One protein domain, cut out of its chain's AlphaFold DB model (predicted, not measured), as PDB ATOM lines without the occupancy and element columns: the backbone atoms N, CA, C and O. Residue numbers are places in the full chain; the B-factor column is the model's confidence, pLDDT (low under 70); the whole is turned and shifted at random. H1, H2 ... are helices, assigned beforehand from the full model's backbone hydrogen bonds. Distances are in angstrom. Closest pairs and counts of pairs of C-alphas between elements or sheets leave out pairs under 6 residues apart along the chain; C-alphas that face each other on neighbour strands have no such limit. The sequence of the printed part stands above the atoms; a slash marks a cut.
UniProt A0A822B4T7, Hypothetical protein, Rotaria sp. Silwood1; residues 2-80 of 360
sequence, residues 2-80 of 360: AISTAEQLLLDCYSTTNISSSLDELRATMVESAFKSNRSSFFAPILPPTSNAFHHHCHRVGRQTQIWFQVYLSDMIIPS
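What this domain is: This is residues 2 to 80 of the 360 residues of the protein "Hypothetical protein" of Rotaria sp. Silwood1 (UniProt A0A822B4T7). This is a long rod of three helices: H3 runs out toward one end and H2 toward the other from neighbouring starts, and H1 packs on both at that joint. The link of residues 37 to 50 folds back from the far end of H2 to H3; residues 35 to 41 stick out. The printed part has 79 residues, in order H1, H2, H3, with no named strand: all helix, only just extended, close to loose, radius of gyration of the C-alphas 17.8 A, spans 59 by 25 by 17 A.

How they stand to each other: Residues 51 to 58 of H3, residues 51 to 72, touch residues 3 to 7 of H1, residues 2 to 14, at a steep tilt of 61 degrees, opposite ways; the closest C-alphas, of His 55 and Ile 3, are 6.5 A apart. Residues 7 to 11 of H1 touch residues 23 to 26 of H2, residues 23 to 36, at a shallow tilt of 19 degrees, the same way; the closest C-alphas, of Leu 11 and Leu 23, are 6.3 A apart. H2 and H3 are close but not clearly touching, the closest C-alphas, of Leu 23 and Ser 51, 5.1 A apart. Every O i to N i+4 pair is within hydrogen-bond range in H1 and H2, and 16 of 18 in H3.

Where its parts are: H3 is 32.9 A long, H2 19.8 A and H1 18.7 A. C-alpha 2 is at (128.641, 144.215, 110.863), C-alpha 72 at (114.865, 134.687, 128.647).

The domain as a whole: The farthest C-alphas, of Asn 38 and Ser 74, are 59.9 A apart. The printed part has no cut; the link H2 to H3 is long. Residue 16 and residues 40 to 45 have pLDDT under 70.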
ATOM      1  N   ALA A   2     128.073 144.852 109.658       80.88
ATOM      2  CA  ALA A   2     128.641 144.215 110.863       80.88
ATOM      3  C   ALA A   2     129.613 143.056 110.560       80.88
ATOM      4  O   ALA A   2     130.667 142.962 111.185       80.88
ATOM      5  N   ILE A   3     129.287 142.215 109.573       87.75
ATOM      6  CA  ILE A   3     130.162 141.119 109.123       87.75
ATOM      7  C   ILE A   3     131.444 141.672 108.500       87.75
ATOM      8  O   ILE A   3     132.522 141.218 108.850       87.75
ATOM      9  N   SER A   4     131.345 142.713 107.671       89.25
ATOM     10  CA  SER A   4     132.507 143.393 107.088       89.25
ATOM     11  C   SER A   4     133.426 143.985 108.165       89.25
ATOM     12  O   SER A   4     134.642 143.876 108.070       89.25
ATOM     13  N   THR A   5     132.866 144.565 109.234       88.06
ATOM     14  CA  THR A   5     133.657 145.042 110.383       88.06
ATOM     15  C   THR A   5     134.328 143.891 111.137       88.06
ATOM     16  O   THR A   5     135.481 144.015 111.540       88.06
ATOM     17  N   ALA A   6     133.625 142.773 111.331       90.56
ATOM     18  CA  ALA A   6     134.185 141.590 111.981       90.56
ATOM     19  C   ALA A   6     135.286 140.933 111.132       90.56
ATOM     20  O   ALA A   6     136.281 140.463 111.675       90.56
ATOM     21  N   GLU A   7     135.131 140.947 109.809       94.00
ATOM     22  CA  GLU A   7     136.133 140.468 108.862       94.00
ATOM     23  C   GLU A   7     137.386 141.338 108.913       94.00
ATOM     24  O   GLU A   7     138.486 140.801 109.004       94.00
ATOM     25  N   GLN A   8     137.228 142.664 108.965       91.69
ATOM     26  CA  GLN A   8     138.356 143.576 109.145       91.69
ATOM     27  C   GLN A   8     139.094 143.324 110.465       91.69
ATOM     28  O   GLN A   8     140.319 143.279 110.487       91.69
ATOM     29  N   LEU A   9     138.365 143.088 111.559       91.06
ATOM     30  CA  LEU A   9     138.985 142.726 112.832       91.06
ATOM     31  C   LEU A   9     139.769 141.409 112.724       91.06
ATOM     32  O   LEU A   9     140.852 141.286 113.293       91.06
ATOM     33  N   LEU A  10     139.233 140.422 111.997       91.75
ATOM     34  CA  LEU A  10     139.926 139.158 111.773       91.75
ATOM     35  C   LEU A  10     141.187 139.366 110.928       91.75
ATOM     36  O   LEU A  10     142.236 138.825 111.269       91.75
ATOM     37  N   LEU A  11     141.116 140.191 109.882       92.38
ATOM     38  CA  LEU A  11     142.281 140.600 109.097       92.38
ATOM     39  C   LEU A  11     143.366 141.207 109.984       92.38
ATOM     40  O   LEU A  11     144.517 140.788 109.880       92.38
ATOM     41  N   ASP A  12     143.003 142.104 110.900       88.44
ATOM     42  CA  ASP A  12     143.938 142.736 111.835       88.44
ATOM     43  C   ASP A  12     144.564 141.720 112.815       88.44
ATOM     44  O   ASP A  12     145.708 141.882 113.232       88.44
ATOM     45  N   CYS A  13     143.851 140.642 113.174       89.19
ATOM     46  CA  CYS A  13     144.390 139.570 114.024       89.19
ATOM     47  C   CYS A  13     145.421 138.681 113.312       89.19
ATOM     48  O   CYS A  13     146.330 138.168 113.965       89.19
ATOM     49  N   TYR A  14     145.272 138.467 112.004       88.69
ATOM     50  CA  TYR A  14     146.182 137.624 111.220       88.69
ATOM     51  C   TYR A  14     147.314 138.416 110.549       88.69
ATOM     52  O   TYR A  14     148.374 137.858 110.268       88.69
ATOM     53  N   SER A  15     147.111 139.707 110.283       81.19
ATOM     54  CA  SER A  15     148.043 140.529 109.511       81.19
ATOM     55  C   SER A  15     149.027 141.252 110.425       81.19
ATOM     56  O   SER A  15     148.695 142.257 111.044       81.19
ATOM     57  N   THR A  16     150.275 140.783 110.491       65.31
ATOM     58  CA  THR A  16     151.319 141.456 111.286       65.31
ATOM     59  C   THR A  16     151.957 142.648 110.571       65.31
ATOM     60  O   THR A  16     152.531 143.509 111.233       65.31
ATOM     61  N   THR A  17     151.906 142.703 109.232       75.94
ATOM     62  CA  THR A  17     152.640 143.721 108.446       75.94
ATOM     63  C   THR A  17     152.026 144.099 107.095       75.94
ATOM     64  O   THR A  17     152.319 145.186 106.607       75.94
ATOM     65  N   ASN A  18     151.202 143.248 106.476       72.00
ATOM     66  CA  ASN A  18     150.624 143.518 105.156       72.00
ATOM     67  C   ASN A  18     149.146 143.877 105.278       72.00
ATOM     68  O   ASN A  18     148.375 143.138 105.880       72.00
ATOM     69  N   ILE A  19     148.759 145.007 104.691       79.88
ATOM     70  CA  ILE A  19     147.363 145.438 104.622       79.88
ATOM     71  C   ILE A  19     146.699 144.630 103.501       79.88
ATOM     72  O   ILE A  19     146.774 145.014 102.337       79.88
ATOM     73  N   SER A  20     146.105 143.487 103.836       87.56
ATOM     74  CA  SER A  20     145.229 142.755 102.914       87.56
ATOM     75  C   SER A  20     143.833 143.372 102.915       87.56
ATOM     76  O   SER A  20     143.333 143.786 103.960       87.56
ATOM     77  N   SER A  21     143.194 143.423 101.745       89.06
ATOM     78  CA  SER A  21     141.843 143.977 101.584       89.06
ATOM     79  C   SER A  21     140.730 142.981 101.933       89.06
ATOM     80  O   SER A  21     139.597 143.386 102.181       89.06
ATOM     81  N   SER A  22     141.043 141.679 101.951       94.75
ATOM     82  CA  SER A  22     140.097 140.588 102.219       94.75
ATOM     83  C   SER A  22     140.787 139.360 102.819       94.75
ATOM     84  O   SER A  22     142.002 139.183 102.670       94.75
ATOM     85  N   LEU A  23     140.019 138.488 103.491       93.69
ATOM     86  CA  LEU A  23     140.552 137.246 104.075       93.69
ATOM     87  C   LEU A  23     141.112 136.293 103.017       93.69
ATOM     88  O   LEU A  23     142.080 135.584 103.285       93.69
ATOM     89  N   ASP A  24     140.538 136.298 101.815       94.56
ATOM     90  CA  ASP A  24     140.994 135.455 100.712       94.56
ATOM     91  C   ASP A  24     142.357 135.916 100.182       94.56
ATOM     92  O   ASP A  24     143.244 135.091  99.960       94.56
ATOM     93  N   GLU A  25     142.568 137.232 100.066       93.38
ATOM     94  CA  GLU A  25     143.869 137.806  99.709       93.38
ATOM     95  C   GLU A  25     144.923 137.515 100.789       93.38
ATOM     96  O   GLU A  25     146.043 137.093 100.485       93.38
ATOM     97  N   LEU A  26     144.560 137.661 102.068       92.62
ATOM     98  CA  LEU A  26     145.451 137.312 103.174       92.62
ATOM     99  C   LEU A  26     145.813 135.822 103.153       92.62
ATOM    100  O   LEU A  26     146.976 135.446 103.287       92.62
ATOM    101  N   ARG A  27     144.828 134.954 102.920       91.38
ATOM    102  CA  ARG A  27     145.047 133.513 102.803       91.38
ATOM    103  C   ARG A  27     145.980 133.184 101.637       91.38
ATOM    104  O   ARG A  27     146.903 132.393 101.821       91.38
ATOM    105  N   ALA A  28     145.774 133.794 100.470       90.50
ATOM    106  CA  ALA A  28     146.625 133.600  99.297       90.50
ATOM    107  C   ALA A  28     148.076 134.023  99.574       90.50
ATOM    108  O   ALA A  28     149.001 133.245  99.348       90.50
ATOM    109  N   THR A  29     148.282 135.204 100.164       90.06
ATOM    110  CA  THR A  29     149.627 135.697 100.511       90.06
ATOM    111  C   THR A  29     150.324 134.830 101.569       90.06
ATOM    112  O   THR A  29     151.531 134.579 101.471       90.06
ATOM    113  N   MET A  30     149.590 134.295 102.552       88.94
ATOM    114  CA  MET A  30     150.125 133.337 103.531       88.94
ATOM    115  C   MET A  30     150.543 132.012 102.886       88.94
ATOM    116  O   MET A  30     151.582 131.453 103.236       88.94
ATOM    117  N   VAL A  31     149.771 131.516 101.920       86.69
ATOM    118  CA  VAL A  31     150.114 130.300 101.171       86.69
ATOM    119  C   VAL A  31     151.350 130.531 100.296       86.69
ATOM    120  O   VAL A  31     152.296 129.746 100.353       86.69
ATOM    121  N   GLU A  32     151.395 131.627  99.538       87.50
ATOM    122  CA  GLU A  32     152.550 131.966  98.700       87.50
ATOM    123  C   GLU A  32     153.836 132.154  99.509       87.50
ATOM    124  O   GLU A  32     154.901 131.683  99.108       87.50
ATOM    125  N   SER A  33     153.759 132.855 100.642       85.81
ATOM    126  CA  SER A  33     154.918 133.061 101.517       85.81
ATOM    127  C   SER A  33     155.407 131.747 102.127       85.81
ATOM    128  O   SER A  33     156.618 131.519 102.186       85.81
ATOM    129  N   ALA A  34     154.491 130.849 102.493       83.62
ATOM    130  CA  ALA A  34     154.840 129.514 102.959       83.62
ATOM    131  C   ALA A  34     155.570 128.707 101.871       83.62
ATOM    132  O   ALA A  34     156.637 128.160 102.157       83.62
ATOM    133  N   PHE A  35     155.091 128.720 100.620       82.44
ATOM    134  CA  PHE A  35     155.791 128.085  99.493       82.44
ATOM    135  C   PHE A  35     157.174 128.695  99.229       82.44
ATOM    136  O   PHE A  35     158.146 127.963  99.066       82.44
ATOM    137  N   LYS A  36     157.297 130.030  99.252       85.94
ATOM    138  CA  LYS A  36     158.582 130.733  99.057       85.94
ATOM    139  C   LYS A  36     159.613 130.397 100.138       85.94
ATOM    140  O   LYS A  36     160.809 130.433  99.868       85.94
ATOM    141  N   SER A  37     159.169 130.067 101.351       84.44
ATOM    142  CA  SER A  37     160.060 129.757 102.476       84.44
ATOM    143  C   SER A  37     160.725 128.372 102.410       84.44
ATOM    144  O   SER A  37     161.511 128.050 103.297       84.44
ATOM    145  N   ASN A  38     160.436 127.563 101.378       73.62
ATOM    146  CA  ASN A  38     161.041 126.247 101.125       73.62
ATOM    147  C   ASN A  38     161.006 125.285 102.332       73.62
ATOM    148  O   ASN A  38     161.852 124.402 102.480       73.62
ATOM    149  N   ARG A  39     160.017 125.443 103.221       70.50
ATOM    150  CA  ARG A  39     159.794 124.521 104.337       70.50
ATOM    151  C   ARG A  39     159.161 123.247 103.784       70.50
ATOM    152  O   ARG A  39     157.963 123.205 103.525       70.50
ATOM    153  N   SER A  40     159.987 122.216 103.607       64.50
ATOM    154  CA  SER A  40     159.598 120.873 103.146       64.50
ATOM    155  C   SER A  40     158.522 120.213 104.017       64.50
ATOM    156  O   SER A  40     157.784 119.356 103.542       64.50
ATOM    157  N   SER A  41     158.364 120.660 105.266       61.19
ATOM    158  CA  SER A  41     157.162 120.422 106.059       61.19
ATOM    159  C   SER A  41     156.218 121.614 105.920       61.19
ATOM    160  O   SER A  41     156.210 122.542 106.732       61.19
ATOM    161  N   PHE A  42     155.380 121.584 104.884       55.22
ATOM    162  CA  PHE A  42     154.188 122.426 104.844       55.22
ATOM    163  C   PHE A  42     153.214 121.901 105.907       55.22
ATOM    164  O   PHE A  42     152.219 121.244 105.614       55.22
ATOM    165  N   PHE A  43     153.514 122.157 107.182       61.25
ATOM    166  CA  PHE A  43     152.463 122.246 108.176       61.25
ATOM    167  C   PHE A  43     151.599 123.383 107.678       61.25
ATOM    168  O   PHE A  43     152.074 124.518 107.674       61.25
ATOM    169  N   ALA A  44     150.404 123.060 107.170       60.00
ATOM    170  CA  ALA A  44     149.448 124.061 106.737       60.00
ATOM    171  C   ALA A  44     149.442 125.138 107.825       60.00
ATOM    172  O   ALA A  44     149.066 124.819 108.962       60.00
ATOM    173  N   PRO A  45     149.954 126.357 107.547       62.16
ATOM    174  CA  PRO A  45     149.921 127.405 108.544       62.16
ATOM    175  C   PRO A  45     148.471 127.523 109.001       62.16
ATOM    176  O   PRO A  45     147.560 127.130 108.267       62.16
ATOM    177  N   ILE A  46     148.237 127.995 110.220       82.81
ATOM    178  CA  ILE A  46     146.879 128.304 110.669       82.81
ATOM    179  C   ILE A  46     146.370 129.400 109.725       82.81
ATOM    180  O   ILE A  46     146.605 130.583 109.941       82.81
ATOM    181  N   LEU A  47     145.789 128.984 108.603       88.12
ATOM    182  CA  LEU A  47     145.355 129.857 107.539       88.12
ATOM    183  C   LEU A  47     144.048 130.484 108.014       88.12
ATOM    184  O   LEU A  47     143.209 129.766 108.574       88.12
ATOM    185  N   PRO A  48     143.838 131.785 107.772       92.06
ATOM    186  CA  PRO A  48     142.549 132.392 108.040       92.06
ATOM    187  C   PRO A  48     141.465 131.650 107.244       92.06
ATOM    188  O   PRO A  48     141.756 131.083 106.179       92.06
ATOM    189  N   PRO A  49     140.219 131.606 107.742       94.50
ATOM    190  CA  PRO A  49     139.102 131.113 106.945       94.50
ATOM    191  C   PRO A  49     139.002 131.904 105.635       94.50
ATOM    192  O   PRO A  49     139.476 133.035 105.552       94.50
ATOM    193  N   THR A  50     138.380 131.324 104.610       94.88
ATOM    194  CA  THR A  50     137.992 132.119 103.437       94.88
ATOM    195  C   THR A  50     136.953 133.160 103.846       94.88
ATOM    196  O   THR A  50     136.227 132.949 104.826       94.88
ATOM    197  N   SER A  51     136.844 134.251 103.087       94.31
ATOM    198  CA  SER A  51     135.849 135.299 103.356       94.31
ATOM    199  C   SER A  51     134.449 134.689 103.443       94.31
ATOM    200  O   SER A  51     133.753 134.820 104.450       94.31
ATOM    201  N   ASN A  52     134.096 133.849 102.467       89.81
ATOM    202  CA  ASN A  52     132.803 133.174 102.446       89.81
ATOM    203  C   ASN A  52     132.580 132.255 103.668       89.81
ATOM    204  O   ASN A  52     131.526 132.288 104.304       89.81
ATOM    205  N   ALA A  53     133.582 131.453 104.054       89.81
ATOM    206  CA  ALA A  53     133.467 130.585 105.228       89.81
ATOM    207  C   ALA A  53     133.284 131.394 106.522       89.81
ATOM    208  O   ALA A  53     132.491 131.007 107.384       89.81
ATOM    209  N   PHE A  54     133.981 132.526 106.648       93.38
ATOM    210  CA  PHE A  54     133.836 133.435 107.778       93.38
ATOM    211  C   PHE A  54     132.444 134.076 107.827       93.38
ATOM    212  O   PHE A  54     131.809 134.062 108.881       93.38
ATOM    213  N   HIS A  55     131.922 134.556 106.696       88.81
ATOM    214  CA  HIS A  55     130.578 135.140 106.617       88.81
ATOM    215  C   HIS A  55     129.517 134.136 107.062       88.81
ATOM    216  O   HIS A  55     128.708 134.423 107.946       88.81
ATOM    217  N   HIS A  56     129.579 132.907 106.546       84.50
ATOM    218  CA  HIS A  56     128.667 131.847 106.963       84.50
ATOM    219  C   HIS A  56     128.822 131.460 108.435       84.50
ATOM    220  O   HIS A  56     127.822 131.151 109.090       84.50
ATOM    221  N   HIS A  57     130.034 131.504 108.990       87.88
ATOM    222  CA  HIS A  57     130.235 131.324 110.424       87.88
ATOM    223  C   HIS A  57     129.548 132.436 111.231       87.88
ATOM    224  O   HIS A  57     128.778 132.131 112.142       87.88
ATOM    225  N   CYS A  58     129.742 133.707 110.865       86.88
ATOM    226  CA  CYS A  58     129.074 134.839 111.511       86.88
ATOM    227  C   CYS A  58     127.548 134.719 111.450       86.88
ATOM    228  O   CYS A  58     126.876 134.966 112.451       86.88
ATOM    229  N   HIS A  59     127.000 134.288 110.314       79.69
ATOM    230  CA  HIS A  59     125.569 134.037 110.162       79.69
ATOM    231  C   HIS A  59     125.061 132.961 111.131       79.69
ATOM    232  O   HIS A  59     124.080 133.177 111.847       79.69
ATOM    233  N   ARG A  60     125.774 131.832 111.232       82.12
ATOM    234  CA  ARG A  60     125.430 130.750 112.168       82.12
ATOM    235  C   ARG A  60     125.504 131.200 113.621       82.12
ATOM    236  O   ARG A  60     124.574 130.939 114.376       82.12
ATOM    237  N   VAL A  61     126.570 131.903 114.006       85.44
ATOM    238  CA  VAL A  61     126.735 132.424 115.372       85.44
ATOM    239  C   VAL A  61     125.636 133.431 115.704       85.44
ATOM    240  O   VAL A  61     125.047 133.359 116.782       85.44
ATOM    241  N   GLY A  62     125.301 134.330 114.774       80.38
ATOM    242  CA  GLY A  62     124.198 135.276 114.939       80.38
ATOM    243  C   GLY A  62     122.870 134.563 115.194       80.38
ATOM    244  O   GLY A  62     122.151 134.911 116.129       80.38
ATOM    245  N   ARG A  63     122.577 133.505 114.431       77.31
ATOM    246  CA  ARG A  63     121.356 132.710 114.608       77.31
ATOM    247  C   ARG A  63     121.337 131.926 115.920       77.31
ATOM    248  O   ARG A  63     120.331 131.943 116.620       77.31
ATOM    249  N   GLN A  64     122.444 131.281 116.285       82.62
ATOM    250  CA  GLN A  64     122.578 130.591 117.573       82.62
ATOM    251  C   GLN A  64     122.353 131.552 118.738       82.62
ATOM    252  O   GLN A  64     121.618 131.241 119.669       82.62
ATOM    253  N   THR A  65     122.915 132.755 118.637       81.06
ATOM    254  CA  THR A  65     122.736 133.808 119.635       81.06
ATOM    255  C   THR A  65     121.271 134.244 119.725       81.06
ATOM    256  O   THR A  65     120.758 134.414 120.826       81.06
ATOM    257  N   GLN A  66     120.558 134.369 118.597       78.50
ATOM    258  CA  GLN A  66     119.115 134.651 118.596       78.50
ATOM    259  C   GLN A  66     118.306 133.562 119.308       78.50
ATOM    260  O   GLN A  66     117.425 133.894 120.096       78.50
ATOM    261  N   ILE A  67     118.608 132.283 119.060       80.81
ATOM    262  CA  ILE A  67     117.952 131.157 119.745       80.81
ATOM    263  C   ILE A  67     118.248 131.218 121.246       80.81
ATOM    264  O   ILE A  67     117.335 131.108 122.057       80.81
ATOM    265  N   TRP A  68     119.502 131.469 121.627       83.19
ATOM    266  CA  TRP A  68     119.875 131.628 123.032       83.19
ATOM    267  C   TRP A  68     119.183 132.811 123.692       83.19
ATOM    268  O   TRP A  68     118.788 132.694 124.840       83.19
ATOM    269  N   PHE A  69     118.961 133.925 122.996       79.69
ATOM    270  CA  PHE A  69     118.206 135.041 123.566       79.69
ATOM    271  C   PHE A  69     116.754 134.683 123.897       79.69
ATOM    272  O   PHE A  69     116.167 135.313 124.775       79.69
ATOM    273  N   GLN A  70     116.184 133.656 123.267       81.62
ATOM    274  CA  GLN A  70     114.839 133.212 123.612       81.62
ATOM    275  C   GLN A  70     114.753 132.496 124.963       81.62
ATOM    276  O   GLN A  70     113.655 132.397 125.498       81.62
ATOM    277  N   VAL A  71     115.868 132.047 125.559       82.19
ATOM    278  CA  VAL A  71     115.840 131.409 126.893       82.19
ATOM    279  C   VAL A  71     115.380 132.355 128.004       82.19
ATOM    280  O   VAL A  71     115.031 131.903 129.089       82.19
ATOM    281  N   TYR A  72     115.368 133.662 127.735       81.12
ATOM    282  CA  TYR A  72     114.865 134.687 128.647       81.12
ATOM    283  C   TYR A  72     113.363 134.968 128.484       81.12
ATOM    284  O   TYR A  72     112.803 135.751 129.249       81.12
ATOM    285  N   LEU A  73     112.712 134.373 127.481       82.69
ATOM    286  CA  LEU A  73     111.275 134.493 127.264       82.69
ATOM    287  C   LEU A  73     110.559 133.332 127.961       82.69
ATOM    288  O   LEU A  73     111.032 132.199 127.931       82.69
ATOM    289  N   SER A  74     109.408 133.612 128.577       84.81
ATOM    290  CA  SER A  74     108.575 132.589 129.228       84.81
ATOM    291  C   SER A  74     108.068 131.534 128.241       84.81
ATOM    292  O   SER A  74     107.988 130.361 128.593       84.81
ATOM    293  N   ASP A  75     107.801 131.950 127.001       86.50
ATOM    294  CA  ASP A  75     107.326 131.097 125.913       86.50
ATOM    295  C   ASP A  75     108.394 131.028 124.815       86.50
ATOM    296  O   ASP A  75     108.407 131.814 123.864       86.50
ATOM    297  N   MET A  76     109.345 130.110 124.980       85.75
ATOM    298  CA  MET A  76     110.432 129.906 124.023       85.75
ATOM    299  C   MET A  76     109.896 129.282 122.729       85.75
ATOM    300  O   MET A  76     109.318 128.197 122.751       85.75
ATOM    301  N   ILE A  77     110.136 129.930 121.588       82.38
ATOM    302  CA  ILE A  77     109.779 129.412 120.261       82.38
ATOM    303  C   ILE A  77     111.054 128.892 119.599       82.38
ATOM    304  O   ILE A  77     111.656 129.549 118.744       82.38
ATOM    305  N   ILE A  78     111.481 127.699 120.013       81.00
ATOM    306  CA  ILE A  78     112.612 127.023 119.376       81.00
ATOM    307  C   ILE A  78     112.168 126.628 117.960       81.00
ATOM    308  O   ILE A  78     111.245 125.820 117.830       81.00
ATOM    309  N   PRO A  79     112.779 127.183 116.897       80.00
ATOM    310  CA  PRO A  79     112.442 126.776 115.541       80.00
ATOM    311  C   PRO A  79     112.731 125.281 115.364       80.00
ATOM    312  O   PRO A  79     113.745 124.786 115.865       80.00
ATOM    313  N   SER A  80     111.867 124.565 114.637       79.06
ATOM    314  CA  SER A  80     112.159 123.179 114.244       79.06
ATOM    315  C   SER A  80     113.473 123.112 113.454       79.06
ATOM    316  O   SER A  80     113.956 124.124 112.939       79.06
TER     317      SER A  80